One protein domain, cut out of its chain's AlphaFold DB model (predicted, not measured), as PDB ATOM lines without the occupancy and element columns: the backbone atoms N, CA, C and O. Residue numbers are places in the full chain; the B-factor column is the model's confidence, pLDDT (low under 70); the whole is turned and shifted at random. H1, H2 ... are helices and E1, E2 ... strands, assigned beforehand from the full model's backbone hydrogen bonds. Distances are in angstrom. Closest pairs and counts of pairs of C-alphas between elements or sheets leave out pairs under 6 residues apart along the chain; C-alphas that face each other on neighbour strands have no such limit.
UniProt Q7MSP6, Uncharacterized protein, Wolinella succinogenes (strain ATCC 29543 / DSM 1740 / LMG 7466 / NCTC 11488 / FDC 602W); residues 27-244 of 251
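What this domain is: This is residues 27 to 244 of the 251 residues of an uncharacterized protein of Wolinella succinogenes (strain ATCC 29543 / DSM 1740 / LMG 7466 / NCTC 11488 / FDC 602W) (UniProt Q7MSP6). A twisted sheet of seven strands runs through the middle, with H3 and the short H5 over one face and H7 over the other. H8 packs side by side with H7, the long H1 stands beyond H3 on the first side, and the hairpin of E4 and E5 lies near H6 and the first residues of E6. The printed part has 218 residues, with eight named helices and nine named strands in the order H1 H2 E1 H3 E2 E3 E4 E5 H4 H5 H6 E6 H7 E7 H8 E8 E9. The large sheet is mixed, in the order E3 E6 E2 E7 E1 E9 E8, and the class is mixed, helices and strands. The whole is compact and rounded, with a radius of gyration of the C-alphas of 16.1 A and spans of 46 by 37 by 31 A.

Where its parts are: Look first for the large sheet: E3 is residues 117 to 120, E6 176 to 182 at 19.6 A, E2 102 to 108 at 19.8 A, E7 203 to 208 at 16.0 A, E1 70 to 75 at 12.6 A, E9 237 to 243 at 19.8 A and E8 230 to 234 at 13.4 A. Find C-alpha 237 at (105.044, -2.354, 85.798); from there E9 runs to C-alpha 243 at (124.602, -3.370, 83.115). H3 is residues 80 to 95, 18.5 A, H7 184 to 198, 19.8 A, and H8 214 to 225, 18.3 A. H1, residues 42 to 59, starts at C-alpha 42 (111.970, -14.651, 107.752) and covers 25.6 A. The short elements are H2, 63 to 67, E4, 124 to 126, E5, 131 to 133, H4, 142 to 145, H5, 157 to 160, and H6, 163 to 169.

How they stand to each other: Begin at E2 and E7, which are parallel, with N 106 and O 206 at 2.8 A. E6 and E2 are parallel, with N 105 and O 178 at 2.9 A, and E7 and E1 are parallel, with N 73 and O 205 at 2.9 A. E3 is antiparallel to E6, with N 118 and O 181 at 2.9 A. E9 is antiparallel to E1, with N 74 and O 240 at 2.8 A, and forms a hairpin with E8, with N 232 and O 239 at 2.9 A. H3 lies over E1 and E9 at a height over the sheet of 7.4 A, along the strands. H5 is on the same face, over E2, at 8.2 A. H7 is on the opposite face, over E2, at 8.9 A: three layers, with helices on both faces. E1, H3, E2, then E6, H7, E7, and E7, H8, E8 are split strand-helix-strand units, their strands running the same way with others between them, each with a right-handed crossover. H8 touches H7 at a shallow tilt of 18 degrees, the same way, closest at the C-alphas of Leu 188 and Pro 218, 5.1 A. H6 touches H3 at the C-alphas of Gly 95 and His 169, 4.9 A. H1 only just touches H3, with 3 pairs of C-alphas within 8 A, about perpendicular at 76 degrees; the closest are Phe 52 and Trp 85, 6.4 A. H2 is close to H3 but not clearly touching, at the C-alphas of Leu 66 and Leu 93, 7.1 A. H4 only grazes the sheet with residues 144 to 145. E4 and E5 form a hairpin, with N 125 and O 132 at 2.8 A. Every O i to N i+4 pair is within hydrogen-bond range in H1 and H6, against 9 of 12 in H3, 7 of 11 in H7, 4 of 8 in H8 and 0 of 1 in H2, where 2 of 2 O i to N i+3 pairs are.

The domain as a whole: The C-alphas farthest apart, those of Glu 58 and Thr 146, are 46.4 A from each other. The printed part has no cut, and the link from H4 to H5 is long. Residues 58 to 64 stand free. The mean pLDDT of the printed part is 86.3; look for values under 70 at residues 112 to 115, 151 to 153, 212 to 215 and 236.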
ATOM      1  N   ARG A  27     121.339   3.214 116.960       82.06
ATOM      2  CA  ARG A  27     120.113   3.619 116.273       82.06
ATOM      3  C   ARG A  27     119.822   2.593 115.193       82.06
ATOM      4  O   ARG A  27     120.402   2.650 114.113       82.06
ATOM      5  N   ILE A  28     118.942   1.648 115.489       83.81
ATOM      6  CA  ILE A  28     118.533   0.611 114.540       83.81
ATOM      7  C   ILE A  28     117.195   1.017 113.926       83.81
ATOM      8  O   ILE A  28     116.228   1.237 114.654       83.81
ATOM      9  N   LYS A  29     117.121   1.100 112.593       84.19
ATOM     10  CA  LYS A  29     115.842   1.300 111.897       84.19
ATOM     11  C   LYS A  29     115.070  -0.015 111.857       84.19
ATOM     12  O   LYS A  29     115.585  -1.013 111.351       84.19
ATOM     13  N   THR A  30     113.852  -0.013 112.388       84.56
ATOM     14  CA  THR A  30     112.943  -1.167 112.384       84.56
ATOM     15  C   THR A  30     112.086  -1.207 111.123       84.56
ATOM     16  O   THR A  30     111.850  -0.177 110.499       84.56
ATOM     17  N   LEU A  31     111.592  -2.396 110.781       87.00
ATOM     18  CA  LEU A  31     110.677  -2.614 109.662       87.00
ATOM     19  C   LEU A  31     109.239  -2.275 110.076       87.00
ATOM     20  O   LEU A  31     108.652  -3.006 110.874       87.00
ATOM     21  N   ALA A  32     108.690  -1.174 109.567       90.44
ATOM     22  CA  ALA A  32     107.354  -0.690 109.906       90.44
ATOM     23  C   ALA A  32     106.233  -1.309 109.050       90.44
ATOM     24  O   ALA A  32     105.087  -1.307 109.480       90.44
ATOM     25  N   PHE A  33     106.551  -1.846 107.867       92.56
ATOM     26  CA  PHE A  33     105.578  -2.343 106.878       92.56
ATOM     27  C   PHE A  33     105.623  -3.866 106.680       92.56
ATOM     28  O   PHE A  33     105.007  -4.410 105.758       92.56
ATOM     29  N   ALA A  34     106.370  -4.572 107.530       91.94
ATOM     30  CA  ALA A  34     106.423  -6.026 107.531       91.94
ATOM     31  C   ALA A  34     105.069  -6.608 107.977       91.94
ATOM     32  O   ALA A  34     104.599  -6.338 109.076       91.94
ATOM     33  N   GLY A  35     104.464  -7.447 107.138       93.38
ATOM     34  CA  GLY A  35     103.104  -7.967 107.309       93.38
ATOM     35  C   GLY A  35     102.079  -7.284 106.411       93.38
ATOM     36  O   GLY A  35     101.152  -7.957 105.970       93.38
ATOM     37  N   ASP A  36     102.306  -6.013 106.072       94.19
ATOM     38  CA  ASP A  36     101.398  -5.225 105.235       94.19
ATOM     39  C   ASP A  36     101.833  -5.241 103.766       94.19
ATOM     40  O   ASP A  36     101.070  -5.624 102.885       94.19
ATOM     41  N   LEU A  37     103.083  -4.855 103.486       95.12
ATOM     42  CA  LEU A  37     103.594  -4.747 102.112       95.12
ATOM     43  C   LEU A  37     104.390  -5.974 101.669       95.12
ATOM     44  O   LEU A  37     104.574  -6.217 100.477       95.12
ATOM     45  N   TYR A  38     104.896  -6.744 102.624       94.69
ATOM     46  CA  TYR A  38     105.702  -7.932 102.379       94.69
ATOM     47  C   TYR A  38     105.641  -8.872 103.587       94.69
ATOM     48  O   TYR A  38     105.248  -8.445 104.672       94.69
ATOM     49  N   PRO A  39     106.025 -10.154 103.455       94.94
ATOM     50  CA  PRO A  39     105.878 -11.110 104.548       94.94
ATOM     51  C   PRO A  39     106.567 -10.690 105.856       94.94
ATOM     52  O   PRO A  39     107.742 -10.329 105.850       94.94
ATOM     53  N   ALA A  40     105.862 -10.825 106.983       92.44
ATOM     54  CA  ALA A  40     106.347 -10.403 108.303       92.44
ATOM     55  C   ALA A  40     107.459 -11.289 108.885       92.44
ATOM     56  O   ALA A  40     108.176 -10.879 109.796       92.44
ATOM     57  N   THR A  41     107.599 -12.528 108.405       91.56
ATOM     58  CA  THR A  41     108.546 -13.496 108.975       91.56
ATOM     59  C   THR A  41     109.656 -13.865 108.001       91.56
ATOM     60  O   THR A  41     109.455 -13.976 106.789       91.56
ATOM     61  N   CYS A  42     110.840 -14.167 108.544       90.38
ATOM     62  CA  CYS A  42     111.970 -14.651 107.752       90.38
ATOM     63  C   CYS A  42     111.631 -15.913 106.942       90.38
ATOM     64  O   CYS A  42     112.125 -16.075 105.825       90.38
ATOM     65  N   ALA A  43     110.824 -16.822 107.496       92.12
ATOM     66  CA  ALA A  43     110.458 -18.071 106.835       92.12
ATOM     67  C   ALA A  43     109.567 -17.819 105.609       92.12
ATOM     68  O   ALA A  43     109.877 -18.302 104.520       92.12
ATOM     69  N   GLN A  44     108.518 -17.005 105.764       94.56
ATOM     70  CA  GLN A  44     107.635 -16.637 104.654       94.56
ATOM     71  C   GLN A  44     108.383 -15.834 103.586       94.56
ATOM     72  O   GLN A  44     108.225 -16.107 102.399       94.56
ATOM     73  N   MET A  45     109.254 -14.904 103.996       93.69
ATOM     74  CA  MET A  45     110.083 -14.139 103.066       93.69
ATOM     75  C   MET A  45     111.003 -15.058 102.251       93.69
ATOM     76  O   MET A  45     111.061 -14.954 101.031       93.69
ATOM     77  N   ARG A  46     111.691 -16.015 102.890       91.81
ATOM     78  CA  ARG A  46     112.535 -16.986 102.167       91.81
ATOM     79  C   ARG A  46     111.732 -17.826 101.177       91.81
ATOM     80  O   ARG A  46     112.228 -18.075 100.083       91.81
ATOM     81  N   LEU A  47     110.524 -18.252 101.549       94.69
ATOM     82  CA  LEU A  47     109.652 -19.015 100.659       94.69
ATOM     83  C   LEU A  47     109.246 -18.185  99.436       94.69
ATOM     84  O   LEU A  47     109.337 -18.676  98.315       94.69
ATOM     85  N   LEU A  48     108.831 -16.934  99.643       95.00
ATOM     86  CA  LEU A  48     108.435 -16.031  98.565       95.00
ATOM     87  C   LEU A  48     109.595 -15.753  97.601       95.00
ATOM     88  O   LEU A  48     109.463 -15.964  96.400       95.00
ATOM     89  N   LEU A  49     110.758 -15.367  98.129       93.81
ATOM     90  CA  LEU A  49     111.942 -15.082  97.312       93.81
ATOM     91  C   LEU A  49     112.492 -16.342  96.620       93.81
ATOM     92  O   LEU A  49     113.047 -16.258  95.528       93.81
ATOM     93  N   GLY A  50     112.298 -17.520  97.220       93.75
ATOM     94  CA  GLY A  50     112.581 -18.803  96.578       93.75
ATOM     95  C   GLY A  50     111.654 -19.084  95.394       93.75
ATOM     96  O   GLY A  50     112.133 -19.487  94.339       93.75
ATOM     97  N   LYS A  51     110.347 -18.814  95.530       94.56
ATOM     98  CA  LYS A  51     109.388 -18.920  94.415       94.56
ATOM     99  C   LYS A  51     109.763 -17.989  93.269       94.56
ATOM    100  O   LYS A  51     109.718 -18.417  92.122       94.56
ATOM    101  N   PHE A  52     110.172 -16.759  93.581       94.44
ATOM    102  CA  PHE A  52     110.698 -15.830  92.586       94.44
ATOM    103  C   PHE A  52     111.917 -16.432  91.864       94.44
ATOM    104  O   PHE A  52     111.912 -16.559  90.642       94.44
ATOM    105  N   GLU A  53     112.935 -16.900  92.587       92.19
ATOM    106  CA  GLU A  53     114.121 -17.497  91.956       92.19
ATOM    107  C   GLU A  53     113.788 -18.704  91.057       92.19
ATOM    108  O   GLU A  53     114.354 -18.838  89.970       92.19
ATOM    109  N   THR A  54     112.872 -19.574  91.490       92.81
ATOM    110  CA  THR A  54     112.410 -20.725  90.700       92.81
ATOM    111  C   THR A  54     111.680 -20.274  89.442       92.81
ATOM    112  O   THR A  54     112.078 -20.660  88.343       92.81
ATOM    113  N   PHE A  55     110.682 -19.398  89.587       89.69
ATOM    114  CA  PHE A  55     109.932 -18.866  88.452       89.69
ATOM    115  C   PHE A  55     110.874 -18.203  87.441       89.69
ATOM    116  O   PHE A  55     110.703 -18.378  86.238       89.69
ATOM    117  N   LEU A  56     111.916 -17.512  87.915       88.12
ATOM    118  CA  LEU A  56     112.897 -16.878  87.045       88.12
ATOM    119  C   LEU A  56     113.636 -17.886  86.176       88.12
ATOM    120  O   LEU A  56     113.757 -17.699  84.971       88.12
ATOM    121  N   LYS A  57     114.150 -18.948  86.795       87.81
ATOM    122  CA  LYS A  57     114.922 -19.979  86.096       87.81
ATOM    123  C   LYS A  57     114.077 -20.738  85.082       87.81
ATOM    124  O   LYS A  57     114.598 -21.121  84.043       87.81
ATOM    125  N   GLU A  58     112.805 -20.951  85.393       89.62
ATOM    126  CA  GLU A  58     111.886 -21.718  84.552       89.62
ATOM    127  C   GLU A  58     111.333 -20.907  83.376       89.62
ATOM    128  O   GLU A  58     111.045 -21.483  82.331       89.62
ATOM    129  N   ASN A  59     111.192 -19.585  83.526       86.81
ATOM    130  CA  ASN A  59     110.479 -18.748  82.555       86.81
ATOM    131  C   ASN A  59     111.376 -17.747  81.813       86.81
ATOM    132  O   ASN A  59     110.886 -17.026  80.941       86.81
ATOM    133  N   ILE A  60     112.670 -17.661  82.134       85.62
ATOM    134  CA  ILE A  60     113.562 -16.751  81.415       85.62
ATOM    135  C   ILE A  60     113.863 -17.273  80.006       85.62
ATOM    136  O   ILE A  60     114.392 -18.366  79.823       85.62
ATOM    137  N   LEU A  61     113.547 -16.457  78.998       85.94
ATOM    138  CA  LEU A  61     113.794 -16.790  77.591       85.94
ATOM    139  C   LEU A  61     115.283 -16.725  77.226       85.94
ATOM    140  O   LEU A  61     115.748 -17.483  76.380       85.94
ATOM    141  N   GLU A  62     116.031 -15.834  77.880       87.31
ATOM    142  CA  GLU A  62     117.458 -15.626  77.644       87.31
ATOM    143  C   GLU A  62     118.256 -15.815  78.952       87.31
ATOM    144  O   GLU A  62     118.445 -14.864  79.717       87.31
ATOM    145  N   PRO A  63     118.744 -17.038  79.241       87.31
ATOM    146  CA  PRO A  63     119.465 -17.333  80.482       87.31
ATOM    147  C   PRO A  63     120.745 -16.512  80.690       87.31
ATOM    148  O   PRO A  63     121.118 -16.258  81.834       87.31
ATOM    149  N   SER A  64     121.396 -16.051  79.616       88.38
ATOM    150  CA  SER A  64     122.613 -15.223  79.681       88.38
ATOM    151  C   SER A  64     122.379 -13.874  80.382       88.38
ATOM    152  O   SER A  64     123.312 -13.288  80.935       88.38
ATOM    153  N   LEU A  65     121.131 -13.385  80.430       84.38
ATOM    154  CA  LEU A  65     120.771 -12.176  81.173       84.38
ATOM    155  C   LEU A  65     121.022 -12.331  82.677       84.38
ATOM    156  O   LEU A  65     121.298 -11.347  83.357       84.38
ATOM    157  N   LEU A  66     120.989 -13.562  83.194       85.12
ATOM    158  CA  LEU A  66     121.257 -13.864  84.601       85.12
ATOM    159  C   LEU A  66     122.732 -13.741  84.987       85.12
ATOM    160  O   LEU A  66     123.044 -13.690  86.178       85.12
ATOM    161  N   GLU A  67     123.623 -13.716  84.000       88.06
ATOM    162  CA  GLU A  67     125.066 -13.547  84.185       88.06
ATOM    163  C   GLU A  67     125.469 -12.066  84.198       88.06
ATOM    164  O   GLU A  67     126.596 -11.718  84.565       88.06
ATOM    165  N   LYS A  68     124.546 -11.179  83.804       89.50
ATOM    166  CA  LYS A  68     124.763  -9.735  83.808       89.50
ATOM    167  C   LYS A  68     124.878  -9.220  85.239       89.50
ATOM    168  O   LYS A  68     124.378  -9.799  86.201       89.50
ATOM    169  N   ARG A  69     125.561  -8.088  85.365       92.19
ATOM    170  CA  ARG A  69     125.801  -7.399  86.633       92.19
ATOM    171  C   ARG A  69     125.404  -5.953  86.454       92.19
ATOM    172  O   ARG A  69     125.798  -5.352  85.458       92.19
ATOM    173  N   ALA A  70     124.653  -5.417  87.401       93.00
ATOM    174  CA  ALA A  70     124.241  -4.023  87.387       93.00
ATOM    175  C   ALA A  70     125.018  -3.213  88.427       93.00
ATOM    176  O   ALA A  70     125.474  -3.744  89.442       93.00
ATOM    177  N   GLN A  71     125.164  -1.918  88.169       93.50
ATOM    178  CA  GLN A  71     125.596  -0.936  89.171       93.50
ATOM    179  C   GLN A  71     124.439  -0.017  89.562       93.50
ATOM    180  O   GLN A  71     124.329   0.380  90.718       93.50
ATOM    181  N   VAL A  72     123.553   0.278  88.609       95.00
ATOM    182  CA  VAL A  72     122.369   1.107  88.813       95.00
ATOM    183  C   VAL A  72     121.133   0.288  88.482       95.00
ATOM    184  O   VAL A  72     121.068  -0.354  87.430       95.00
ATOM    185  N   ILE A  73     120.146   0.326  89.370       95.25
ATOM    186  CA  ILE A  73     118.815  -0.218  89.118       95.25
ATOM    187  C   ILE A  73     117.746   0.836  89.378       95.25
ATOM    188  O   ILE A  73     117.893   1.672  90.269       95.25
ATOM    189  N   ILE A  74     116.668   0.765  88.605       93.25
ATOM    190  CA  ILE A  74     115.448   1.540  88.812       93.25
ATOM    191  C   ILE A  74     114.330   0.554  89.087       93.25
ATOM    192  O   ILE A  74     114.092  -0.355  88.288       93.25
ATOM    193  N   VAL A  75     113.683   0.713  90.231       94.06
ATOM    194  CA  VAL A  75     112.722  -0.254  90.757       94.06
ATOM    195  C   VAL A  75     111.447   0.453  91.213       94.06
ATOM    196  O   VAL A  75     111.532   1.540  91.784       94.06
ATOM    197  N   PRO A  76     110.266  -0.138  90.977       92.25
ATOM    198  CA  PRO A  76     109.017   0.386  91.499       92.25
ATOM    199  C   PRO A  76     108.921   0.102  92.997       92.25
ATOM    200  O   PRO A  76     109.596  -0.784  93.518       92.25
ATOM    201  N   TYR A  77     108.020   0.798  93.679       90.56
ATOM    202  CA  TYR A  77     107.650   0.478  95.056       90.56
ATOM    203  C   TYR A  77     106.177   0.083  95.130       90.56
ATOM    204  O   TYR A  77     105.349   0.571  94.365       90.56
ATOM    205  N   GLY A  78     105.850  -0.795  96.069       89.88
ATOM    206  CA  GLY A  78     104.503  -1.322  96.258       89.88
ATOM    207  C   GLY A  78     104.540  -2.619  97.052       89.88
ATOM    208  O   GLY A  78     105.595  -3.020  97.557       89.88
ATOM    209  N   SER A  79     103.389  -3.276  97.160       93.19
ATOM    210  CA  SER A  79     103.314  -4.592  97.786       93.19
ATOM    211  C   SER A  79     104.151  -5.619  97.007       93.19
ATOM    212  O   SER A  79     104.362  -5.502  95.796       93.19
ATOM    213  N   TYR A  80     104.639  -6.663  97.681       94.38
ATOM    214  CA  TYR A  80     105.376  -7.741  97.011       94.38
ATOM    215  C   TYR A  80     104.489  -8.577  96.087       94.38
ATOM    216  O   TYR A  80     105.016  -9.244  95.197       94.38
ATOM    217  N   GLU A  81     103.175  -8.538  96.301       90.75
ATOM    218  CA  GLU A  81     102.185  -9.169  95.434       90.75
ATOM    219  C   GLU A  81     102.156  -8.509  94.051       90.75
ATOM    220  O   GLU A  81     102.172  -9.210  93.044       90.75
ATOM    221  N   GLU A  82     102.212  -7.177  93.999       87.31
ATOM    222  CA  GLU A  82     102.146  -6.414  92.747       87.31
ATOM    223  C   GLU A  82     103.534  -6.192  92.125       87.31
ATOM    224  O   GLU A  82     103.744  -6.400  90.930       87.31
ATOM    225  N   MET A  83     104.508  -5.775  92.942       88.81
ATOM    226  CA  MET A  83     105.789  -5.217  92.476       88.81
ATOM    227  C   MET A  83     107.008  -6.060  92.854       88.81
ATOM    228  O   MET A  83     108.108  -5.843  92.332       88.81
ATOM    229  N   GLY A  84     106.838  -7.012  93.776       89.38
ATOM    230  CA  GLY A  84     107.946  -7.758  94.374       89.38
ATOM    231  C   GLY A  84     108.747  -8.535  93.338       89.38
ATOM    232  O   GLY A  84     109.976  -8.535  93.379       89.38
ATOM    233  N   TRP A  85     108.052  -9.130  92.368       89.25
ATOM    234  CA  TRP A  85     108.662  -9.896  91.286       89.25
ATOM    235  C   TRP A  85     109.576  -9.048  90.391       89.25
ATOM    236  O   TRP A  85     110.715  -9.422  90.108       89.25
ATOM    237  N   VAL A  86     109.096  -7.875  89.982       87.44
ATOM    238  CA  VAL A  86     109.823  -6.965  89.087       87.44
ATOM    239  C   VAL A  86     111.076  -6.431  89.779       87.44
ATOM    240  O   VAL A  86     112.183  -6.506  89.242       87.44
ATOM    241  N   SER A  87     110.910  -5.990  91.028       92.62
ATOM    242  CA  SER A  87     112.012  -5.503  91.856       92.62
ATOM    243  C   SER A  87     113.043  -6.594  92.144       92.62
ATOM    244  O   SER A  87     114.243  -6.310  92.142       92.62
ATOM    245  N   PHE A  88     112.607  -7.839  92.371       94.38
ATOM    246  CA  PHE A  88     113.486  -8.977  92.649       94.38
ATOM    247  C   PHE A  88     114.534  -9.167  91.553       94.38
ATOM    248  O   PHE A  88     115.719  -9.315  91.852       94.38
ATOM    249  N   PHE A  89     114.126  -9.108  90.284       90.69
ATOM    250  CA  PHE A  89     115.055  -9.315  89.179       90.69
ATOM    251  C   PHE A  89     116.157  -8.246  89.142       90.69
ATOM    252  O   PHE A  89     117.344  -8.565  89.059       90.69
ATOM    253  N   ALA A  90     115.785  -6.971  89.251       93.19
ATOM    254  CA  ALA A  90     116.760  -5.888  89.232       93.19
ATOM    255  C   ALA A  90     117.736  -5.995  90.420       93.19
ATOM    256  O   ALA A  90     118.955  -5.922  90.243       93.19
ATOM    257  N   HIS A  91     117.224  -6.283  91.622       95.69
ATOM    258  CA  HIS A  91     118.059  -6.493  92.808       95.69
ATOM    259  C   HIS A  91     118.990  -7.699  92.674       95.69
ATOM    260  O   HIS A  91     120.111  -7.658  93.187       95.69
ATOM    261  N   ARG A  92     118.575  -8.753  91.962       94.31
ATOM    262  CA  ARG A  92     119.444  -9.887  91.643       94.31
ATOM    263  C   ARG A  92     120.653  -9.450  90.823       94.31
ATOM    264  O   ARG A  92     121.771  -9.813  91.183       94.31
ATOM    265  N   LEU A  93     120.450  -8.678  89.753       93.31
ATOM    266  CA  LEU A  93     121.557  -8.202  88.914       93.31
ATOM    267  C   LEU A  93     122.497  -7.263  89.672       93.31
ATOM    268  O   LEU A  93     123.711  -7.312  89.468       93.31
ATOM    269  N   LEU A  94     121.949  -6.429  90.558       95.44
ATOM    270  CA  LEU A  94     122.742  -5.578  91.440       95.44
ATOM    271  C   LEU A  94     123.571  -6.428  92.418       95.44
ATOM    272  O   LEU A  94     124.779  -6.250  92.526       95.44
ATOM    273  N   GLY A  95     122.949  -7.403  93.087       94.19
ATOM    274  CA  GLY A  95     123.619  -8.303  94.031       94.19
ATOM    275  C   GLY A  95     124.643  -9.246  93.397       94.19
ATOM    276  O   GLY A  95     125.565  -9.696  94.074       94.19
ATOM    277  N   ALA A  96     124.530  -9.514  92.093       93.12
ATOM    278  CA  ALA A  96     125.514 -10.277  91.328       93.12
ATOM    279  C   ALA A  96     126.814  -9.496  91.057       93.12
ATOM    280  O   ALA A  96     127.793 -10.084  90.590       93.12
ATOM    281  N   ASN A  97     126.849  -8.186  91.326       93.00
ATOM    282  CA  ASN A  97     128.037  -7.363  91.146       93.00
ATOM    283  C   ASN A  97     128.965  -7.439  92.380       93.00
ATOM    284  O   ASN A  97     128.663  -6.850  93.420       93.00
ATOM    285  N   PRO A  98     130.133  -8.110  92.286       91.75
ATOM    286  CA  PRO A  98     131.009  -8.314  93.438       91.75
ATOM    287  C   PRO A  98     131.726  -7.035  93.894       91.75
ATOM    288  O   PRO A  98     132.217  -6.986  95.025       91.75
ATOM    289  N   LEU A  99     131.790  -6.003  93.043       93.06
ATOM    290  CA  LEU A  99     132.502  -4.756  93.332       93.06
ATOM    291  C   LEU A  99     131.757  -3.885  94.350       93.06
ATOM    292  O   LEU A  99     132.397  -3.157  95.103       93.06
ATOM    293  N   ILE A 100     130.429  -4.015  94.449       94.12
ATOM    294  CA  ILE A 100     129.576  -3.145  95.269       94.12
ATOM    295  C   ILE A 100     129.849  -3.334  96.760       94.12
ATOM    296  O   ILE A 100     129.593  -4.398  97.320       94.12
ATOM    297  N   GLU A 101     130.353  -2.297  97.415       93.62
ATOM    298  CA  GLU A 101     130.600  -2.229  98.862       93.62
ATOM    299  C   GLU A 101     129.646  -1.262  99.561       93.62
ATOM    300  O   GLU A 101     129.394  -1.387 100.760       93.62
ATOM    301  N   ARG A 102     129.096  -0.312  98.803       94.12
ATOM    302  CA  ARG A 102     128.189   0.729  99.271       94.12
ATOM    303  C   ARG A 102     126.922   0.715  98.436       94.12
ATOM    304  O   ARG A 102     126.983   0.550  97.223       94.12
ATOM    305  N   LEU A 103     125.787   0.901  99.086       95.38
ATOM    306  CA  LEU A 103     124.487   1.012  98.445       95.38
ATOM    307  C   LEU A 103     123.886   2.372  98.767       95.38
ATOM    308  O   LEU A 103     123.818   2.756  99.934       95.38
ATOM    309  N   LEU A 104     123.420   3.063  97.734       95.06
ATOM    310  CA  LEU A 104     122.576   4.239  97.866       95.06
ATOM    311  C   LEU A 104     121.160   3.862  97.453       95.06
ATOM    312  O   LEU A 104     120.930   3.489  96.304       95.06
ATOM    313  N   LEU A 105     120.224   3.955  98.392       95.38
ATOM    314  CA  LEU A 105     118.804   3.742  98.147       95.38
ATOM    315  C   LEU A 105     118.116   5.100  98.094       95.38
ATOM    316  O   LEU A 105     117.877   5.701  99.135       95.38
ATOM    317  N   LEU A 106     117.850   5.591  96.883       93.75
ATOM    318  CA  LEU A 106     117.158   6.854  96.637       93.75
ATOM    319  C   LEU A 106     115.663   6.608  96.488       93.75
ATOM    320  O   LEU A 106     115.241   5.915  95.564       93.75
ATOM    321  N   SER A 107     114.854   7.224  97.342       92.12
ATOM    322  CA  SER A 107     113.394   7.141  97.271       92.12
ATOM    323  C   SER A 107     112.729   8.515  97.201       92.12
ATOM    324  O   SER A 107     113.252   9.477  97.758       92.12
ATOM    325  N   PRO A 108     111.574   8.653  96.531       89.25
ATOM    326  CA  PRO A 108     110.900   9.937  96.461       89.25
ATOM    327  C   PRO A 108     110.343  10.301  97.837       89.25
ATOM    328  O   PRO A 108     109.719   9.473  98.504       89.25
ATOM    329  N   TRP A 109     110.562  11.545  98.246       86.25
ATOM    330  CA  TRP A 109     110.001  12.134  99.455       86.25
ATOM    331  C   TRP A 109     108.634  12.755  99.168       86.25
ATOM    332  O   TRP A 109     108.470  13.454  98.169       86.25
ATOM    333  N   GLU A 110     107.671  12.517 100.058       77.19
ATOM    334  CA  GLU A 110     106.308  13.075  99.981       77.19
ATOM    335  C   GLU A 110     105.959  13.972 101.176       77.19
ATOM    336  O   GLU A 110     104.809  14.366 101.337       77.19
ATOM    337  N   GLY A 111     106.926  14.290 102.041       73.38
ATOM    338  CA  GLY A 111     106.686  15.219 103.144       73.38
ATOM    339  C   GLY A 111     106.674  16.683 102.698       73.38
ATOM    340  O   GLY A 111     107.103  17.024 101.600       73.38
ATOM    341  N   GLU A 112     106.211  17.552 103.594       61.56
ATOM    342  CA  GLU A 112     105.861  18.950 103.295       61.56
ATOM    343  C   GLU A 112     107.061  19.895 103.077       61.56
ATOM    344  O   GLU A 112     106.901  20.971 102.504       61.56
ATOM    345  N   GLU A 113     108.273  19.533 103.515       65.12
ATOM    346  CA  GLU A 113     109.451  20.388 103.324       65.12
ATOM    347  C   GLU A 113     110.002  20.293 101.889       65.12
ATOM    348  O   GLU A 113     110.449  19.234 101.455       65.12
ATOM    349  N   GLU A 114     110.077  21.417 101.169       62.06
ATOM    350  CA  GLU A 114     110.751  21.505  99.864       62.06
ATOM    351  C   GLU A 114     112.281  21.582 100.016       62.06
ATOM    352  O   GLU A 114     112.914  22.604  99.737       62.06
ATOM    353  N   ARG A 115     112.921  20.496 100.458       68.62
ATOM    354  CA  ARG A 115     114.378  20.345 100.303       68.62
ATOM    355  C   ARG A 115     114.680  19.457  99.112       68.62
ATOM    356  O   ARG A 115     113.893  18.598  98.743       68.62
ATOM    357  N   TRP A 116     115.836  19.665  98.491       71.69
ATOM    358  CA  TRP A 116     116.214  18.871  97.323       71.69
ATOM    359  C   TRP A 116     116.509  17.415  97.684       71.69
ATOM    360  O   TRP A 116     116.241  16.524  96.879       71.69
ATOM    361  N   GLY A 117     116.964  17.155  98.908       77.31
ATOM    362  CA  GLY A 117     117.140  15.802  99.393       77.31
ATOM    363  C   GLY A 117     117.319  15.697 100.895       77.31
ATOM    364  O   GLY A 117     117.513  16.700 101.580       77.31
ATOM    365  N   TRP A 118     117.304  14.462 101.381       78.06
ATOM    366  CA  TRP A 118     117.572  14.117 102.770       78.06
ATOM    367  C   TRP A 118     118.332  12.801 102.876       78.06
ATOM    368  O   TRP A 118     118.300  11.980 101.959       78.06
ATOM    369  N   ARG A 119     118.958  12.570 104.031       82.25
ATOM    370  CA  ARG A 119     119.582  11.289 104.380       82.25
ATOM    371  C   ARG A 119     119.052  10.738 105.698       82.25
ATOM    372  O   ARG A 119     118.808  11.492 106.639       82.25
ATOM    373  N   CYS A 120     118.908   9.421 105.776       80.44
ATOM    374  CA  CYS A 120     118.619   8.731 107.030       80.44
ATOM    375  C   CYS A 120     119.929   8.476 107.787       80.44
ATOM    376  O   CYS A 120     120.882   7.954 107.206       80.44
ATOM    377  N   GLU A 121     119.991   8.828 109.072       81.56
ATOM    378  CA  GLU A 121     121.164   8.564 109.911       81.56
ATOM    379  C   GLU A 121     120.842   7.541 111.000       81.56
ATOM    380  O   GLU A 121     120.378   7.877 112.090       81.56
ATOM    381  N   VAL A 122     121.111   6.282 110.674       86.06
ATOM    382  CA  VAL A 122     121.000   5.116 111.556       86.06
ATOM    383  C   VAL A 122     122.375   4.452 111.661       86.06
ATOM    384  O   VAL A 122     123.275   4.763 110.884       86.06
ATOM    385  N   ASP A 123     122.555   3.544 112.613       86.38
ATOM    386  CA  ASP A 123     123.753   2.706 112.719       86.38
ATOM    387  C   ASP A 123     123.590   1.399 111.928       86.38
ATOM    388  O   ASP A 123     124.540   0.916 111.302       86.38
ATOM    389  N   SER A 124     122.375   0.846 111.909       89.88
ATOM    390  CA  SER A 124     122.024  -0.322 111.105       89.88
ATOM    391  C   SER A 124     120.538  -0.357 110.740       89.88
ATOM    392  O   SER A 124     119.698   0.346 111.309       89.88
ATOM    393  N   TYR A 125     120.224  -1.197 109.761       89.19
ATOM    394  CA  TYR A 125     118.874  -1.520 109.324       89.19
ATOM    395  C   TYR A 125     118.543  -2.933 109.794       89.19
ATOM    396  O   TYR A 125     119.221  -3.888 109.394       89.19
ATOM    397  N   ALA A 126     117.515  -3.073 110.633       85.38
ATOM    398  CA  ALA A 126     117.021  -4.381 111.040       85.38
ATOM    399  C   ALA A 126     116.311  -5.040 109.859       85.38
ATOM    400  O   ALA A 126     115.395  -4.461 109.280       85.38
ATOM    401  N   LEU A 127     116.707  -6.262 109.508       83.06
ATOM    402  CA  LEU A 127     116.046  -7.055 108.472       83.06
ATOM    403  C   LEU A 127     115.593  -8.374 109.070       83.06
ATOM    404  O   LEU A 127     116.125  -8.844 110.072       83.06
ATOM    405  N   LEU A 128     114.669  -9.036 108.378       75.88
ATOM    406  CA  LEU A 128     114.088 -10.301 108.832       75.88
ATOM    407  C   LEU A 128     115.125 -11.402 109.114       75.88
ATOM    408  O   LEU A 128     114.823 -12.344 109.838       75.88
ATOM    409  N   SER A 129     116.321 -11.330 108.519       75.56
ATOM    410  CA  SER A 129     117.327 -12.399 108.621       75.56
ATOM    411  C   SER A 129     118.729 -11.964 109.044       75.56
ATOM    412  O   SER A 129     119.552 -12.834 109.320       75.56
ATOM    413  N   ARG A 130     119.016 -10.658 109.058       83.12
ATOM    414  CA  ARG A 130     120.315 -10.066 109.419       83.12
ATOM    415  C   ARG A 130     120.175  -8.554 109.579       83.12
ATOM    416  O   ARG A 130     119.150  -7.997 109.212       83.12
ATOM    417  N   GLU A 131     121.229  -7.888 110.023       86.38
ATOM    418  CA  GLU A 131     121.331  -6.431 109.940       86.38
ATOM    419  C   GLU A 131     122.154  -6.013 108.715       86.38
ATOM    420  O   GLU A 131     123.108  -6.700 108.333       86.38
ATOM    421  N   LEU A 132     121.793  -4.885 108.100       89.06
ATOM    422  CA  LEU A 132     122.666  -4.180 107.158       89.06
ATOM    423  C   LEU A 132     123.284  -2.968 107.870       89.06
ATOM    424  O   LEU A 132     122.543  -2.173 108.447       89.06
ATOM    425  N   PRO A 133     124.616  -2.798 107.845       91.88
ATOM    426  CA  PRO A 133     125.267  -1.649 108.442       91.88
ATOM    427  C   PRO A 133     124.932  -0.392 107.642       91.88
ATOM    428  O   PRO A 133     124.884  -0.416 106.410       91.88
ATOM    429  N   ALA A 134     124.750   0.722 108.338       90.75
ATOM    430  CA  ALA A 134     124.617   2.006 107.677       90.75
ATOM    431  C   ALA A 134     125.965   2.492 107.130       90.75
ATOM    432  O   ALA A 134     127.029   2.266 107.719       90.75
ATOM    433  N   LEU A 135     125.929   3.195 106.002       88.81
ATOM    434  CA  LEU A 135     127.085   3.900 105.475       88.81
ATOM    435  C   LEU A 135     127.393   5.090 106.383       88.81
ATOM    436  O   LEU A 135     126.653   6.072 106.447       88.81
ATOM    437  N   LYS A 136     128.514   4.990 107.100       84.69
ATOM    438  CA  LYS A 136     128.970   6.033 108.021       84.69
ATOM    439  C   LYS A 136     129.259   7.329 107.274       84.69
ATOM    440  O   LYS A 136     129.780   7.310 106.161       84.69
ATOM    441  N   HIS A 137     129.031   8.453 107.951       79.50
ATOM    442  CA  HIS A 137     129.241   9.797 107.409       79.50
ATOM    443  C   HIS A 137     130.626  10.003 106.766       79.50
ATOM    444  O   HIS A 137     130.737  10.620 105.712       79.50
ATOM    445  N   SER A 138     131.679   9.422 107.351       77.56
ATOM    446  CA  SER A 138     133.049   9.488 106.823       77.56
ATOM    447  C   SER A 138     133.236   8.802 105.463       77.56
ATOM    448  O   SER A 138     134.189   9.113 104.759       77.56
ATOM    449  N   GLY A 139     132.357   7.863 105.100       76.38
ATOM    450  CA  GLY A 139     132.369   7.147 103.822       76.38
ATOM    451  C   GLY A 139     131.481   7.774 102.744       76.38
ATOM    452  O   GLY A 139     131.370   7.214 101.654       76.38
ATOM    453  N   LEU A 140     130.832   8.906 103.036       78.81
ATOM    454  CA  LEU A 140     129.969   9.607 102.088       78.81
ATOM    455  C   LEU A 140     130.781  10.515 101.155       78.81
ATOM    456  O   LEU A 140     131.703  11.186 101.631       78.81
ATOM    457  N   PRO A 141     130.413  10.623  99.869       79.94
ATOM    458  CA  PRO A 141     130.786  11.757  99.026       79.94
ATOM    459  C   PRO A 141     130.411  13.088  99.690       79.94
ATOM    460  O   PRO A 141     129.376  13.177 100.352       79.94
ATOM    461  N   GLU A 142     131.227  14.129  99.505       82.12
ATOM    462  CA  GLU A 142     131.040  15.434 100.163       82.12
ATOM    463  C   GLU A 142     129.644  16.025  99.905       82.12
ATOM    464  O   GLU A 142     128.970  16.461 100.836       82.12
ATOM    465  N   ALA A 143     129.150  15.927  98.668       81.00
ATOM    466  CA  ALA A 143     127.820  16.400  98.291       81.00
ATOM    467  C   ALA A 143     126.666  15.706  99.049       81.00
ATOM    468  O   ALA A 143     125.616  16.307  99.246       81.00
ATOM    469  N   LEU A 144     126.854  14.466  99.522       85.38
ATOM    470  CA  LEU A 144     125.863  13.763 100.346       85.38
ATOM    471  C   LEU A 144     125.978  14.115 101.833       85.38
ATOM    472  O   LEU A 144     125.014  13.951 102.580       85.38
ATOM    473  N   ARG A 145     127.139  14.593 102.294       83.31
ATOM    474  CA  ARG A 145     127.352  14.965 103.705       83.31
ATOM    475  C   ARG A 145     126.575  16.213 104.093       83.31
ATOM    476  O   ARG A 145     126.127  16.312 105.235       83.31
ATOM    477  N   THR A 146     126.412  17.130 103.143       84.12
ATOM    478  CA  THR A 146     125.702  18.401 103.316       84.12
ATOM    479  C   THR A 146     124.182  18.244 103.275       84.12
ATOM    480  O   THR A 146     123.466  19.182 103.630       84.12
ATOM    481  N   LEU A 147     123.675  17.062 102.900       84.06
ATOM    482  CA  LEU A 147     122.247  16.781 102.926       84.06
ATOM    483  C   LEU A 147     121.701  16.799 104.362       84.06
ATOM    484  O   LEU A 147     122.319  16.229 105.275       84.06
ATOM    485  N   PRO A 148     120.520  17.409 104.563       84.12
ATOM    486  CA  PRO A 148     119.845  17.423 105.847       84.12
ATOM    487  C   PRO A 148     119.444  16.010 106.274       84.12
ATOM    488  O   PRO A 148     119.181  15.130 105.452       84.12
ATOM    489  N   LEU A 149     119.388  15.805 107.588       81.06
ATOM    490  CA  LEU A 149     118.931  14.548 108.163       81.06
ATOM    491  C   LEU A 149     117.406  14.492 108.148       81.06
ATOM    492  O   LEU A 149     116.751  15.451 108.556       81.06
ATOM    493  N   LEU A 150     116.853  13.358 107.726       77.38
ATOM    494  CA  LEU A 150     115.466  13.030 108.037       77.38
ATOM    495  C   LEU A 150     115.350  12.583 109.495       77.38
ATOM    496  O   LEU A 150     116.257  11.906 109.997       77.38
ATOM    497  N   PRO A 151     114.231  12.903 110.168       69.00
ATOM    498  CA  PRO A 151     113.902  12.289 111.442       69.00
ATOM    499  C   PRO A 151     113.934  10.760 111.325       69.00
ATOM    500  O   PRO A 151     113.386  10.186 110.384       69.00
ATOM    501  N   LEU A 152     114.587  10.110 112.291       64.12
ATOM    502  CA  LEU A 152     114.783   8.653 112.343       64.12
ATOM    503  C   LEU A 152     113.460   7.875 112.271       64.12
ATOM    504  O   LEU A 152     113.420   6.748 111.785       64.12
ATOM    505  N   GLU A 153     112.398   8.485 112.790       61.94
ATOM    506  CA  GLU A 153     111.103   7.857 113.020       61.94
ATOM    507  C   GLU A 153     110.182   7.886 111.808       61.94
ATOM    508  O   GLU A 153     109.124   7.282 111.889       61.94
ATOM    509  N   THR A 154     110.530   8.551 110.701       73.81
ATOM    510  CA  THR A 154     109.612   8.634 109.559       73.81
ATOM    511  C   THR A 154     109.602   7.309 108.783       73.81
ATOM    512  O   THR A 154     110.554   7.030 108.037       73.81
ATOM    513  N   PRO A 155     108.546   6.478 108.905       77.38
ATOM    514  CA  PRO A 155     108.467   5.242 108.150       77.38
ATOM    515  C   PRO A 155     108.221   5.588 106.681       77.38
ATOM    516  O   PRO A 155     107.397   6.437 106.343       77.38
ATOM    517  N   THR A 156     108.969   4.949 105.790       86.81
ATOM    518  CA  THR A 156     108.943   5.249 104.357       86.81
ATOM    519  C   THR A 156     108.772   3.947 103.584       86.81
ATOM    520  O   THR A 156     109.746   3.223 103.372       86.81
ATOM    521  N   PRO A 157     107.540   3.612 103.148       88.75
ATOM    522  CA  PRO A 157     107.279   2.315 102.526       88.75
ATOM    523  C   PRO A 157     108.062   2.162 101.224       88.75
ATOM    524  O   PRO A 157     108.484   1.064 100.880       88.75
ATOM    525  N   LYS A 158     108.323   3.280 100.537       91.00
ATOM    526  CA  LYS A 158     109.033   3.324  99.258       91.00
ATOM    527  C   LYS A 158     110.456   2.786  99.344       91.00
ATOM    528  O   LYS A 158     110.879   2.092  98.433       91.00
ATOM    529  N   SER A 159     111.184   3.076 100.420       91.62
ATOM    530  CA  SER A 159     112.529   2.529 100.609       91.62
ATOM    531  C   SER A 159     112.488   1.174 101.316       91.62
ATOM    532  O   SER A 159     113.206   0.248 100.931       91.62
ATOM    533  N   GLU A 160     111.622   1.021 102.321       92.88
ATOM    534  CA  GLU A 160     111.622  -0.155 103.192       92.88
ATOM    535  C   GLU A 160     111.359  -1.465 102.437       92.88
ATOM    536  O   GLU A 160     112.020  -2.471 102.701       92.88
ATOM    537  N   VAL A 161     110.462  -1.453 101.443       94.12
ATOM    538  CA  VAL A 161     110.136  -2.641 100.632       94.12
ATOM    539  C   VAL A 161     111.352  -3.226  99.905       94.12
ATOM    540  O   VAL A 161     111.358  -4.407  99.567       94.12
ATOM    541  N   HIS A 162     112.423  -2.459  99.701       95.00
ATOM    542  CA  HIS A 162     113.638  -2.946  99.046       95.00
ATOM    543  C   HIS A 162     114.629  -3.604 100.012       95.00
ATOM    544  O   HIS A 162     115.461  -4.417  99.598       95.00
ATOM    545  N   LEU A 163     114.524  -3.325 101.312       93.31
ATOM    546  CA  LEU A 163     115.466  -3.825 102.311       93.31
ATOM    547  C   LEU A 163     115.516  -5.369 102.392       93.31
ATOM    548  O   LEU A 163     116.624  -5.921 102.445       93.31
ATOM    549  N   PRO A 164     114.391  -6.118 102.330       93.06
ATOM    550  CA  PRO A 164     114.447  -7.580 102.302       93.06
ATOM    551  C   PRO A 164     115.124  -8.146 101.044       93.06
ATOM    552  O   PRO A 164     115.861  -9.132 101.147       93.06
ATOM    553  N   LEU A 165     114.951  -7.516  99.874       94.44
ATOM    554  CA  LEU A 165     115.626  -7.918  98.632       94.44
ATOM    555  C   LEU A 165     117.144  -7.728  98.741       94.44
ATOM    556  O   LEU A 165     117.910  -8.632  98.398       94.44
ATOM    557  N   LEU A 166     117.592  -6.606  99.309       93.62
ATOM    558  CA  LEU A 166     119.013  -6.368  99.590       93.62
ATOM    559  C   LEU A 166     119.574  -7.381 100.585       93.62
ATOM    560  O   LEU A 166     120.668  -7.920 100.394       93.62
ATOM    561  N   SER A 167     118.806  -7.714 101.626       89.88
ATOM    562  CA  SER A 167     119.178  -8.789 102.544       89.88
ATOM    563  C   SER A 167     119.381 -10.116 101.817       89.88
ATOM    564  O   SER A 167     120.247 -10.894 102.212       89.88
ATOM    565  N   TYR A 168     118.558 -10.401 100.808       92.19
ATOM    566  CA  TYR A 168     118.535 -11.681 100.120       92.19
ATOM    567  C   TYR A 168     119.657 -11.835  99.095       92.19
ATOM    568  O   TYR A 168     120.355 -12.850  99.117       92.19
ATOM    569  N   HIS A 169     119.855 -10.843  98.227       93.12
ATOM    570  CA  HIS A 169     120.814 -10.948  97.124       93.12
ATOM    571  C   HIS A 169     122.262 -10.716  97.555       93.12
ATOM    572  O   HIS A 169     123.174 -11.268  96.950       93.12
ATOM    573  N   PHE A 170     122.484 -10.004  98.659       90.50
ATOM    574  CA  PHE A 170     123.818  -9.784  99.207       90.50
ATOM    575  C   PHE A 170     124.151 -10.754 100.358       90.50
ATOM    576  O   PHE A 170     124.914 -10.410 101.242       90.50
ATOM    577  N   LYS A 171     123.596 -11.967 100.456       80.50
ATOM    578  CA  LYS A 171     123.854 -12.842 101.632       80.50
ATOM    579  C   LYS A 171     125.338 -13.150 101.908       80.50
ATOM    580  O   LYS A 171     125.687 -13.364 103.063       80.50
ATOM    581  N   GLY A 172     126.196 -13.142 100.885       82.25
ATOM    582  CA  GLY A 172     127.641 -13.404 101.008       82.25
ATOM    583  C   GLY A 172     128.530 -12.170 101.215       82.25
ATOM    584  O   GLY A 172     129.724 -12.324 101.445       82.25
ATOM    585  N   LYS A 173     127.975 -10.955 101.131       87.69
ATOM    586  CA  LYS A 173     128.697  -9.685 101.314       87.69
ATOM    587  C   LYS A 173     127.795  -8.710 102.051       87.69
ATOM    588  O   LYS A 173     126.625  -8.605 101.730       87.69
ATOM    589  N   THR A 174     128.301  -7.952 103.006       88.69
ATOM    590  CA  THR A 174     127.448  -7.009 103.740       88.69
ATOM    591  C   THR A 174     127.796  -5.583 103.320       88.69
ATOM    592  O   THR A 174     128.626  -4.965 103.985       88.69
ATOM    593  N   PRO A 175     127.243  -5.070 102.199       93.44
ATOM    594  CA  PRO A 175     127.478  -3.689 101.813       93.44
ATOM    595  C   PRO A 175     126.869  -2.745 102.850       93.44
ATOM    596  O   PRO A 175     125.861  -3.065 103.484       93.44
ATOM    597  N   SER A 176     127.468  -1.570 103.001       94.06
ATOM    598  CA  SER A 176     126.886  -0.512 103.818       94.06
ATOM    599  C   SER A 176     125.812   0.237 103.038       94.06
ATOM    600  O   SER A 176     126.034   0.574 101.875       94.06
ATOM    601  N   LEU A 177     124.682   0.531 103.674       94.31
ATOM    602  CA  LEU A 177     123.528   1.170 103.045       94.31
ATOM    603  C   LEU A 177     123.371   2.624 103.501       94.31
ATOM    604  O   LEU A 177     123.485   2.923 104.686       94.31
ATOM    605  N   LEU A 178     123.060   3.517 102.568       92.88
ATOM    606  CA  LEU A 178     122.545   4.850 102.855       92.88
ATOM    607  C   LEU A 178     121.171   5.006 102.214       92.88
ATOM    608  O   LEU A 178     121.047   4.956 100.990       92.88
ATOM    609  N   GLU A 179     120.158   5.245 103.036       92.75
ATOM    610  CA  GLU A 179     118.868   5.719 102.544       92.75
ATOM    611  C   GLU A 179     118.917   7.228 102.298       92.75
ATOM    612  O   GLU A 179     119.260   8.021 103.184       92.75
ATOM    613  N   LEU A 180     118.553   7.601 101.079       92.25
ATOM    614  CA  LEU A 180     118.452   8.957 100.581       92.25
ATOM    615  C   LEU A 180     117.037   9.199 100.085       92.25
ATOM    616  O   LEU A 180     116.396   8.315  99.518       92.25
ATOM    617  N   PHE A 181     116.566  10.422 100.258       90.44
ATOM    618  CA  PHE A 181     115.246  10.813  99.805       90.44
ATOM    619  C   PHE A 181     115.360  12.030  98.913       90.44
ATOM    620  O   PHE A 181     116.095  12.953  99.254       90.44
ATOM    621  N   TYR A 182     114.667  12.027  97.782       88.50
ATOM    622  CA  TYR A 182     114.701  13.118  96.815       88.50
ATOM    623  C   TYR A 182     113.337  13.789  96.701       88.50
ATOM    624  O   TYR A 182     112.308  13.114  96.690       88.50
ATOM    625  N   ALA A 183     113.318  15.113  96.558       86.44
ATOM    626  CA  ALA A 183     112.110  15.797  96.112       86.44
ATOM    627  C   ALA A 183     111.943  15.587  94.596       86.44
ATOM    628  O   ALA A 183     112.868  15.911  93.845       86.44
ATOM    629  N   PRO A 184     110.792  15.086  94.106       83.31
ATOM    630  CA  PRO A 184     110.575  14.878  92.671       83.31
ATOM    631  C   PRO A 184     110.778  16.145  91.826       83.31
ATOM    632  O   PRO A 184     111.295  16.072  90.714       83.31
ATOM    633  N   SER A 185     110.453  17.319  92.376       82.31
ATOM    634  CA  SER A 185     110.670  18.628  91.742       82.31
ATOM    635  C   SER A 185     112.147  19.005  91.560       82.31
ATOM    636  O   SER A 185     112.446  19.960  90.850       82.31
ATOM    637  N   ARG A 186     113.069  18.264  92.188       84.56
ATOM    638  CA  ARG A 186     114.517  18.527  92.235       84.56
ATOM    639  C   ARG A 186     115.350  17.392  91.631       84.56
ATOM    640  O   ARG A 186     116.526  17.224  91.940       84.56
ATOM    641  N   LEU A 187     114.732  16.556  90.794       85.06
ATOM    642  CA  LEU A 187     115.402  15.412  90.168       85.06
ATOM    643  C   LEU A 187     116.563  15.812  89.245       85.06
ATOM    644  O   LEU A 187     117.496  15.032  89.070       85.06
ATOM    645  N   LEU A 188     116.542  17.023  88.682       85.06
ATOM    646  CA  LEU A 188     117.637  17.506  87.844       85.06
ATOM    647  C   LEU A 188     118.927  17.672  88.658       85.06
ATOM    648  O   LEU A 188     119.988  17.236  88.218       85.06
ATOM    649  N   GLU A 189     118.837  18.230  89.864       85.44
ATOM    650  CA  GLU A 189     119.965  18.370  90.786       85.44
ATOM    651  C   GLU A 189     120.544  16.996  91.166       85.44
ATOM    652  O   GLU A 189     121.762  16.813  91.208       85.44
ATOM    653  N   TRP A 190     119.678  15.991  91.335       86.69
ATOM    654  CA  TRP A 190     120.103  14.609  91.562       86.69
ATOM    655  C   TRP A 190     120.829  13.995  90.369       86.69
ATOM    656  O   TRP A 190     121.769  13.238  90.587       86.69
ATOM    657  N   SER A 191     120.462  14.322  89.127       85.50
ATOM    658  CA  SER A 191     121.116  13.753  87.936       85.50
ATOM    659  C   SER A 191     122.627  14.007  87.905       85.50
ATOM    660  O   SER A 191     123.398  13.106  87.582       85.50
ATOM    661  N   THR A 192     123.055  15.211  88.300       84.12
ATOM    662  CA  THR A 192     124.472  15.603  88.307       84.12
ATOM    663  C   THR A 192     125.229  14.808  89.365       84.12
ATOM    664  O   THR A 192     126.240  14.173  89.073       84.12
ATOM    665  N   LEU A 193     124.674  14.761  90.578       87.44
ATOM    666  CA  LEU A 193     125.244  14.019  91.698       87.44
ATOM    667  C   LEU A 193     125.300  12.508  91.430       87.44
ATOM    668  O   LEU A 193     126.292  11.852  91.733       87.44
ATOM    669  N   LEU A 194     124.246  11.945  90.840       89.44
ATOM    670  CA  LEU A 194     124.195  10.537  90.455       89.44
ATOM    671  C   LEU A 194     125.211  10.215  89.358       89.44
ATOM    672  O   LEU A 194     125.815   9.146  89.403       89.44
ATOM    673  N   GLY A 195     125.447  11.145  88.428       86.50
ATOM    674  CA  GLY A 195     126.530  11.059  87.455       86.50
ATOM    675  C   GLY A 195     127.883  10.877  88.137       86.50
ATOM    676  O   GLY A 195     128.550   9.873  87.898       86.50
ATOM    677  N   GLU A 196     128.244  11.776  89.054       86.94
ATOM    678  CA  GLU A 196     129.509  11.712  89.801       86.94
ATOM    679  C   GLU A 196     129.644  10.430  90.632       86.94
ATOM    680  O   GLU A 196     130.678   9.766  90.597       86.94
ATOM    681  N   ILE A 197     128.588  10.049  91.356       88.94
ATOM    682  CA  ILE A 197     128.584   8.844  92.195       88.94
ATOM    683  C   ILE A 197     128.705   7.577  91.343       88.94
ATOM    684  O   ILE A 197     129.389   6.636  91.742       88.94
ATOM    685  N   SER A 198     128.060   7.535  90.173       87.88
ATOM    686  CA  SER A 198     128.089   6.360  89.295       87.88
ATOM    687  C   SER A 198     129.476   6.060  88.717       87.88
ATOM    688  O   SER A 198     129.725   4.930  88.300       87.88
ATOM    689  N   LEU A 199     130.412   7.017  88.768       87.81
ATOM    690  CA  LEU A 199     131.811   6.791  88.392       87.81
ATOM    691  C   LEU A 199     132.549   5.859  89.365       87.81
ATOM    692  O   LEU A 199     133.565   5.275  88.997       87.81
ATOM    693  N   ASP A 200     132.055   5.711  90.597       89.50
ATOM    694  CA  ASP A 200     132.640   4.837  91.609       89.50
ATOM    695  C   ASP A 200     132.076   3.408  91.494       89.50
ATOM    696  O   ASP A 200     130.939   3.156  91.915       89.50
ATOM    697  N   PRO A 201     132.861   2.431  90.993       90.38
ATOM    698  CA  PRO A 201     132.378   1.073  90.742       90.38
ATOM    699  C   PRO A 201     132.017   0.306  92.024       90.38
ATOM    700  O   PRO A 201     131.380  -0.747  91.954       90.38
ATOM    701  N   HIS A 202     132.413   0.812  93.195       93.06
ATOM    702  CA  HIS A 202     132.092   0.220  94.490       93.06
ATOM    703  C   HIS A 202     130.765   0.719  95.071       93.06
ATOM    704  O   HIS A 202     130.347   0.238  96.130       93.06
ATOM    705  N   THR A 203     130.099   1.656  94.393       93.25
ATOM    706  CA  THR A 203     128.803   2.194  94.803       93.25
ATOM    707  C   THR A 203     127.699   1.687  93.877       93.25
ATOM    708  O   THR A 203     127.679   1.982  92.684       93.25
ATOM    709  N   GLY A 204     126.771   0.913  94.441       95.25
ATOM    710  CA  GLY A 204     125.521   0.527  93.797       95.25
ATOM    711  C   GLY A 204     124.422   1.552  94.069       95.25
ATOM    712  O   GLY A 204     124.294   2.038  95.194       95.25
ATOM    713  N   ILE A 205     123.618   1.864  93.057       95.56
ATOM    714  CA  ILE A 205     122.537   2.851  93.136       95.56
ATOM    715  C   ILE A 205     121.200   2.151  92.895       95.56
ATOM    716  O   ILE A 205     121.018   1.456  91.896       95.56
ATOM    717  N   ILE A 206     120.260   2.363  93.807       96.56
ATOM    718  CA  ILE A 206     118.880   1.895  93.715       96.56
ATOM    719  C   ILE A 206     118.006   3.140  93.670       96.56
ATOM    720  O   ILE A 206     117.858   3.830  94.677       96.56
ATOM    721  N   LEU A 207     117.455   3.443  92.499       94.62
ATOM    722  CA  LEU A 207     116.500   4.526  92.327       94.62
ATOM    723  C   LEU A 207     115.084   3.956  92.384       94.62
ATOM    724  O   LEU A 207     114.677   3.178  91.524       94.62
ATOM    725  N   VAL A 208     114.327   4.355  93.395       93.50
ATOM    726  CA  VAL A 208     112.936   3.942  93.549       93.50
ATOM    727  C   VAL A 208     112.049   4.887  92.752       93.50
ATOM    728  O   VAL A 208     111.961   6.064  93.081       93.50
ATOM    729  N   ALA A 209     111.389   4.394  91.710       89.38
ATOM    730  CA  ALA A 209     110.483   5.186  90.888       89.38
ATOM    731  C   ALA A 209     109.494   4.304  90.120       89.38
ATOM    732  O   ALA A 209     109.856   3.243  89.614       89.38
ATOM    733  N   ASN A 210     108.261   4.789  89.963       80.88
ATOM    734  CA  ASN A 210     107.272   4.158  89.092       80.88
ATOM    735  C   ASN A 210     107.409   4.730  87.674       80.88
ATOM    736  O   ASN A 210     107.243   5.932  87.456       80.88
ATOM    737  N   LEU A 211     107.719   3.854  86.717       70.19
ATOM    738  CA  LEU A 211     108.090   4.211  85.340       70.19
ATOM    739  C   LEU A 211     106.918   4.654  84.449       70.19
ATOM    740  O   LEU A 211     107.141   5.104  83.331       70.19
ATOM    741  N   GLU A 212     105.681   4.583  84.941       63.66
ATOM    742  CA  GLU A 212     104.469   4.946  84.188       63.66
ATOM    743  C   GLU A 212     104.260   6.467  84.031       63.66
ATOM    744  O   GLU A 212     103.330   6.912  83.363       63.66
ATOM    745  N   SER A 213     105.127   7.292  84.623       54.62
ATOM    746  CA  SER A 213     105.029   8.753  84.584       54.62
ATOM    747  C   SER A 213     106.289   9.371  83.974       54.62
ATOM    748  O   SER A 213     107.394   8.882  84.197       54.62
ATOM    749  N   ASN A 214     106.159  10.524  83.303       60.66
ATOM    750  CA  ASN A 214     107.281  11.396  82.893       60.66
ATOM    751  C   ASN A 214     108.137  11.904  84.086       60.66
ATOM    752  O   ASN A 214     108.928  12.835  83.953       60.66
ATOM    753  N   SER A 215     107.988  11.312  85.274       69.69
ATOM    754  CA  SER A 215     108.726  11.634  86.490       69.69
ATOM    755  C   SER A 215     110.233  11.474  86.325       69.69
ATOM    756  O   SER A 215     110.977  12.192  86.979       69.69
ATOM    757  N   LEU A 216     110.702  10.603  85.423       80.50
ATOM    758  CA  LEU A 216     112.132  10.415  85.161       80.50
ATOM    759  C   LEU A 216     112.684  11.255  84.008       80.50
ATOM    760  O   LEU A 216     113.888  11.210  83.761       80.50
ATOM    761  N   THR A 217     111.864  12.051  83.311       83.19
ATOM    762  CA  THR A 217     112.350  12.931  82.234       83.19
ATOM    763  C   THR A 217     113.539  13.808  82.664       83.19
ATOM    764  O   THR A 217     114.502  13.885  81.892       83.19
ATOM    765  N   PRO A 218     113.572  14.389  83.885       83.75
ATOM    766  CA  PRO A 218     114.731  15.155  84.355       83.75
ATOM    767  C   PRO A 218     116.032  14.344  84.470       83.75
ATOM    768  O   PRO A 218     117.112  14.926  84.469       83.75
ATOM    769  N   LEU A 219     115.951  13.013  84.551       83.75
ATOM    770  CA  LEU A 219     117.100  12.108  84.635       83.75
ATOM    771  C   LEU A 219     117.544  11.552  83.273       83.75
ATOM    772  O   LEU A 219     118.565  10.872  83.201       83.75
ATOM    773  N   SER A 220     116.816  11.836  82.190       83.75
ATOM    774  CA  SER A 220     117.019  11.220  80.867       83.75
ATOM    775  C   SER A 220     118.462  11.283  80.348       83.75
ATOM    776  O   SER A 220     118.963  10.284  79.839       83.75
ATOM    777  N   SER A 221     119.160  12.411  80.522       83.75
ATOM    778  CA  SER A 221     120.561  12.546  80.096       83.75
ATOM    779  C   SER A 221     121.506  11.630  80.881       83.75
ATOM    780  O   SER A 221     122.359  10.976  80.279       83.75
ATOM    781  N   TRP A 222     121.328  11.528  82.201       86.00
ATOM    782  CA  TRP A 222     122.108  10.609  83.029       86.00
ATOM    783  C   TRP A 222     121.794   9.154  82.672       86.00
ATOM    784  O   TRP A 222     122.712   8.375  82.431       86.00
ATOM    785  N   LEU A 223     120.516   8.798  82.523       85.81
ATOM    786  CA  LEU A 223     120.110   7.446  82.132       85.81
ATOM    787  C   LEU A 223     120.683   7.032  80.773       85.81
ATOM    788  O   LEU A 223     121.173   5.916  80.636       85.81
ATOM    789  N   ALA A 224     120.699   7.939  79.793       85.19
ATOM    790  CA  ALA A 224     121.326   7.689  78.497       85.19
ATOM    791  C   ALA A 224     122.845   7.462  78.615       85.19
ATOM    792  O   ALA A 224     123.410   6.651  77.881       85.19
ATOM    793  N   SER A 225     123.516   8.138  79.557       83.62
ATOM    794  CA  SER A 225     124.954   7.947  79.801       83.62
ATOM    795  C   SER A 225     125.292   6.558  80.362       83.62
ATOM    796  O   SER A 225     126.368   6.031  80.079       83.62
ATOM    797  N   LEU A 226     124.351   5.925  81.077       84.19
ATOM    798  CA  LEU A 226     124.493   4.560  81.598       84.19
ATOM    799  C   LEU A 226     124.369   3.487  80.501       84.19
ATOM    800  O   LEU A 226     124.756   2.338  80.717       84.19
ATOM    801  N   GLY A 227     123.913   3.855  79.299       85.19
ATOM    802  CA  GLY A 227     123.716   2.957  78.159       85.19
ATOM    803  C   GLY A 227     122.340   2.296  78.139       85.19
ATOM    804  O   GLY A 227     121.408   2.756  78.793       85.19
ATOM    805  N   GLU A 228     122.213   1.217  77.366       85.12
ATOM    806  CA  GLU A 228     120.941   0.507  77.196       85.12
ATOM    807  C   GLU A 228     120.576  -0.288  78.463       85.12
ATOM    808  O   GLU A 228     121.344  -1.169  78.877       85.12
ATOM    809  N   PRO A 229     119.422  -0.008  79.097       86.19
ATOM    810  CA  PRO A 229     118.977  -0.771  80.247       86.19
ATOM    811  C   PRO A 229     118.432  -2.136  79.830       86.19
ATOM    812  O   PRO A 229     117.826  -2.307  78.773       86.19
ATOM    813  N   LEU A 230     118.546  -3.100  80.735       80.69
ATOM    814  CA  LEU A 230     117.716  -4.292  80.693       80.69
ATOM    815  C   LEU A 230     116.348  -3.954  81.295       80.69
ATOM    816  O   LEU A 230     116.277  -3.491  82.437       80.69
ATOM    817  N   LEU A 231     115.284  -4.173  80.522       82.38
ATOM    818  CA  LEU A 231     113.901  -3.888  80.901       82.38
ATOM    819  C   LEU A 231     113.192  -5.157  81.381       82.38
ATOM    820  O   LEU A 231     113.182  -6.169  80.682       82.38
ATOM    821  N   PHE A 232     112.527  -5.069  82.532       77.00
ATOM    822  CA  PHE A 232     111.756  -6.169  83.117       77.00
ATOM    823  C   PHE A 232     110.294  -5.764  83.273       77.00
ATOM    824  O   PHE A 232     109.969  -5.098  84.253       77.00
ATOM    825  N   PRO A 233     109.420  -6.119  82.316       76.50
ATOM    826  CA  PRO A 233     107.995  -5.838  82.410       76.50
ATOM    827  C   PRO A 233     107.239  -6.911  83.211       76.50
ATOM    828  O   PRO A 233     107.483  -8.108  83.054       76.50
ATOM    829  N   HIS A 234     106.251  -6.500  84.006       73.56
ATOM    830  CA  HIS A 234     105.230  -7.385  84.569       73.56
ATOM    831  C   HIS A 234     103.932  -6.616  84.831       73.56
ATOM    832  O   HIS A 234     103.920  -5.676  85.618       73.56
ATOM    833  N   GLN A 235     102.836  -7.032  84.187       71.75
ATOM    834  CA  GLN A 235     101.491  -6.483  84.426       71.75
ATOM    835  C   GLN A 235     101.413  -4.938  84.371       71.75
ATOM    836  O   GLN A 235     100.741  -4.323  85.187       71.75
ATOM    837  N   GLY A 236     102.114  -4.307  83.422       66.56
ATOM    838  CA  GLY A 236     102.165  -2.839  83.288       66.56
ATOM    839  C   GLY A 236     103.288  -2.161  84.079       66.56
ATOM    840  O   GLY A 236     103.663  -1.043  83.757       66.56
ATOM    841  N   ASN A 237     103.921  -2.867  85.018       73.81
ATOM    842  CA  ASN A 237     105.044  -2.354  85.798       73.81
ATOM    843  C   ASN A 237     106.385  -2.719  85.179       73.81
ATOM    844  O   ASN A 237     106.522  -3.743  84.507       73.81
ATOM    845  N   TYR A 238     107.399  -1.902  85.458       78.50
ATOM    846  CA  TYR A 238     108.730  -2.064  84.888       78.50
ATOM    847  C   TYR A 238     109.812  -1.888  85.951       78.50
ATOM    848  O   TYR A 238     109.684  -1.073  86.862       78.50
ATOM    849  N   SER A 239     110.903  -2.640  85.824       77.69
ATOM    850  CA  SER A 239     112.194  -2.307  86.433       77.69
ATOM    851  C   SER A 239     113.251  -2.211  85.349       77.69
ATOM    852  O   SER A 239     113.166  -2.888  84.322       77.69
ATOM    853  N   LEU A 240     114.255  -1.384  85.604       82.88
ATOM    854  CA  LEU A 240     115.409  -1.212  84.736       82.88
ATOM    855  C   LEU A 240     116.658  -1.626  85.503       82.88
ATOM    856  O   LEU A 240     116.826  -1.279  86.671       82.88
ATOM    857  N   ALA A 241     117.556  -2.339  84.842       79.75
ATOM    858  CA  ALA A 241     118.892  -2.582  85.356       79.75
ATOM    859  C   ALA A 241     119.905  -2.151  84.308       79.75
ATOM    860  O   ALA A 241     119.878  -2.652  83.187       79.75
ATOM    861  N   TYR A 242     120.801  -1.241  84.673       83.31
ATOM    862  CA  TYR A 242     121.868  -0.785  83.794       83.31
ATOM    863  C   TYR A 242     123.075  -1.691  84.008       83.31
ATOM    864  O   TYR A 242     123.656  -1.679  85.106       83.31
ATOM    865  N   PRO A 243     123.433  -2.522  83.009       77.06
ATOM    866  CA  PRO A 243     124.602  -3.370  83.115       77.06
ATOM    867  C   PRO A 243     125.832  -2.509  83.369       77.06
ATOM    868  O   PRO A 243     125.938  -1.401  82.845       77.06
ATOM    869  N   LEU A 244     126.786  -3.037  84.132       73.44
ATOM    870  CA  LEU A 244     128.111  -2.444  84.193       73.44
ATOM    871  C   LEU A 244     128.626  -2.372  82.750       73.44
ATOM    872  O   LEU A 244     128.889  -3.414  82.139       73.44
TER     873      LEU A 244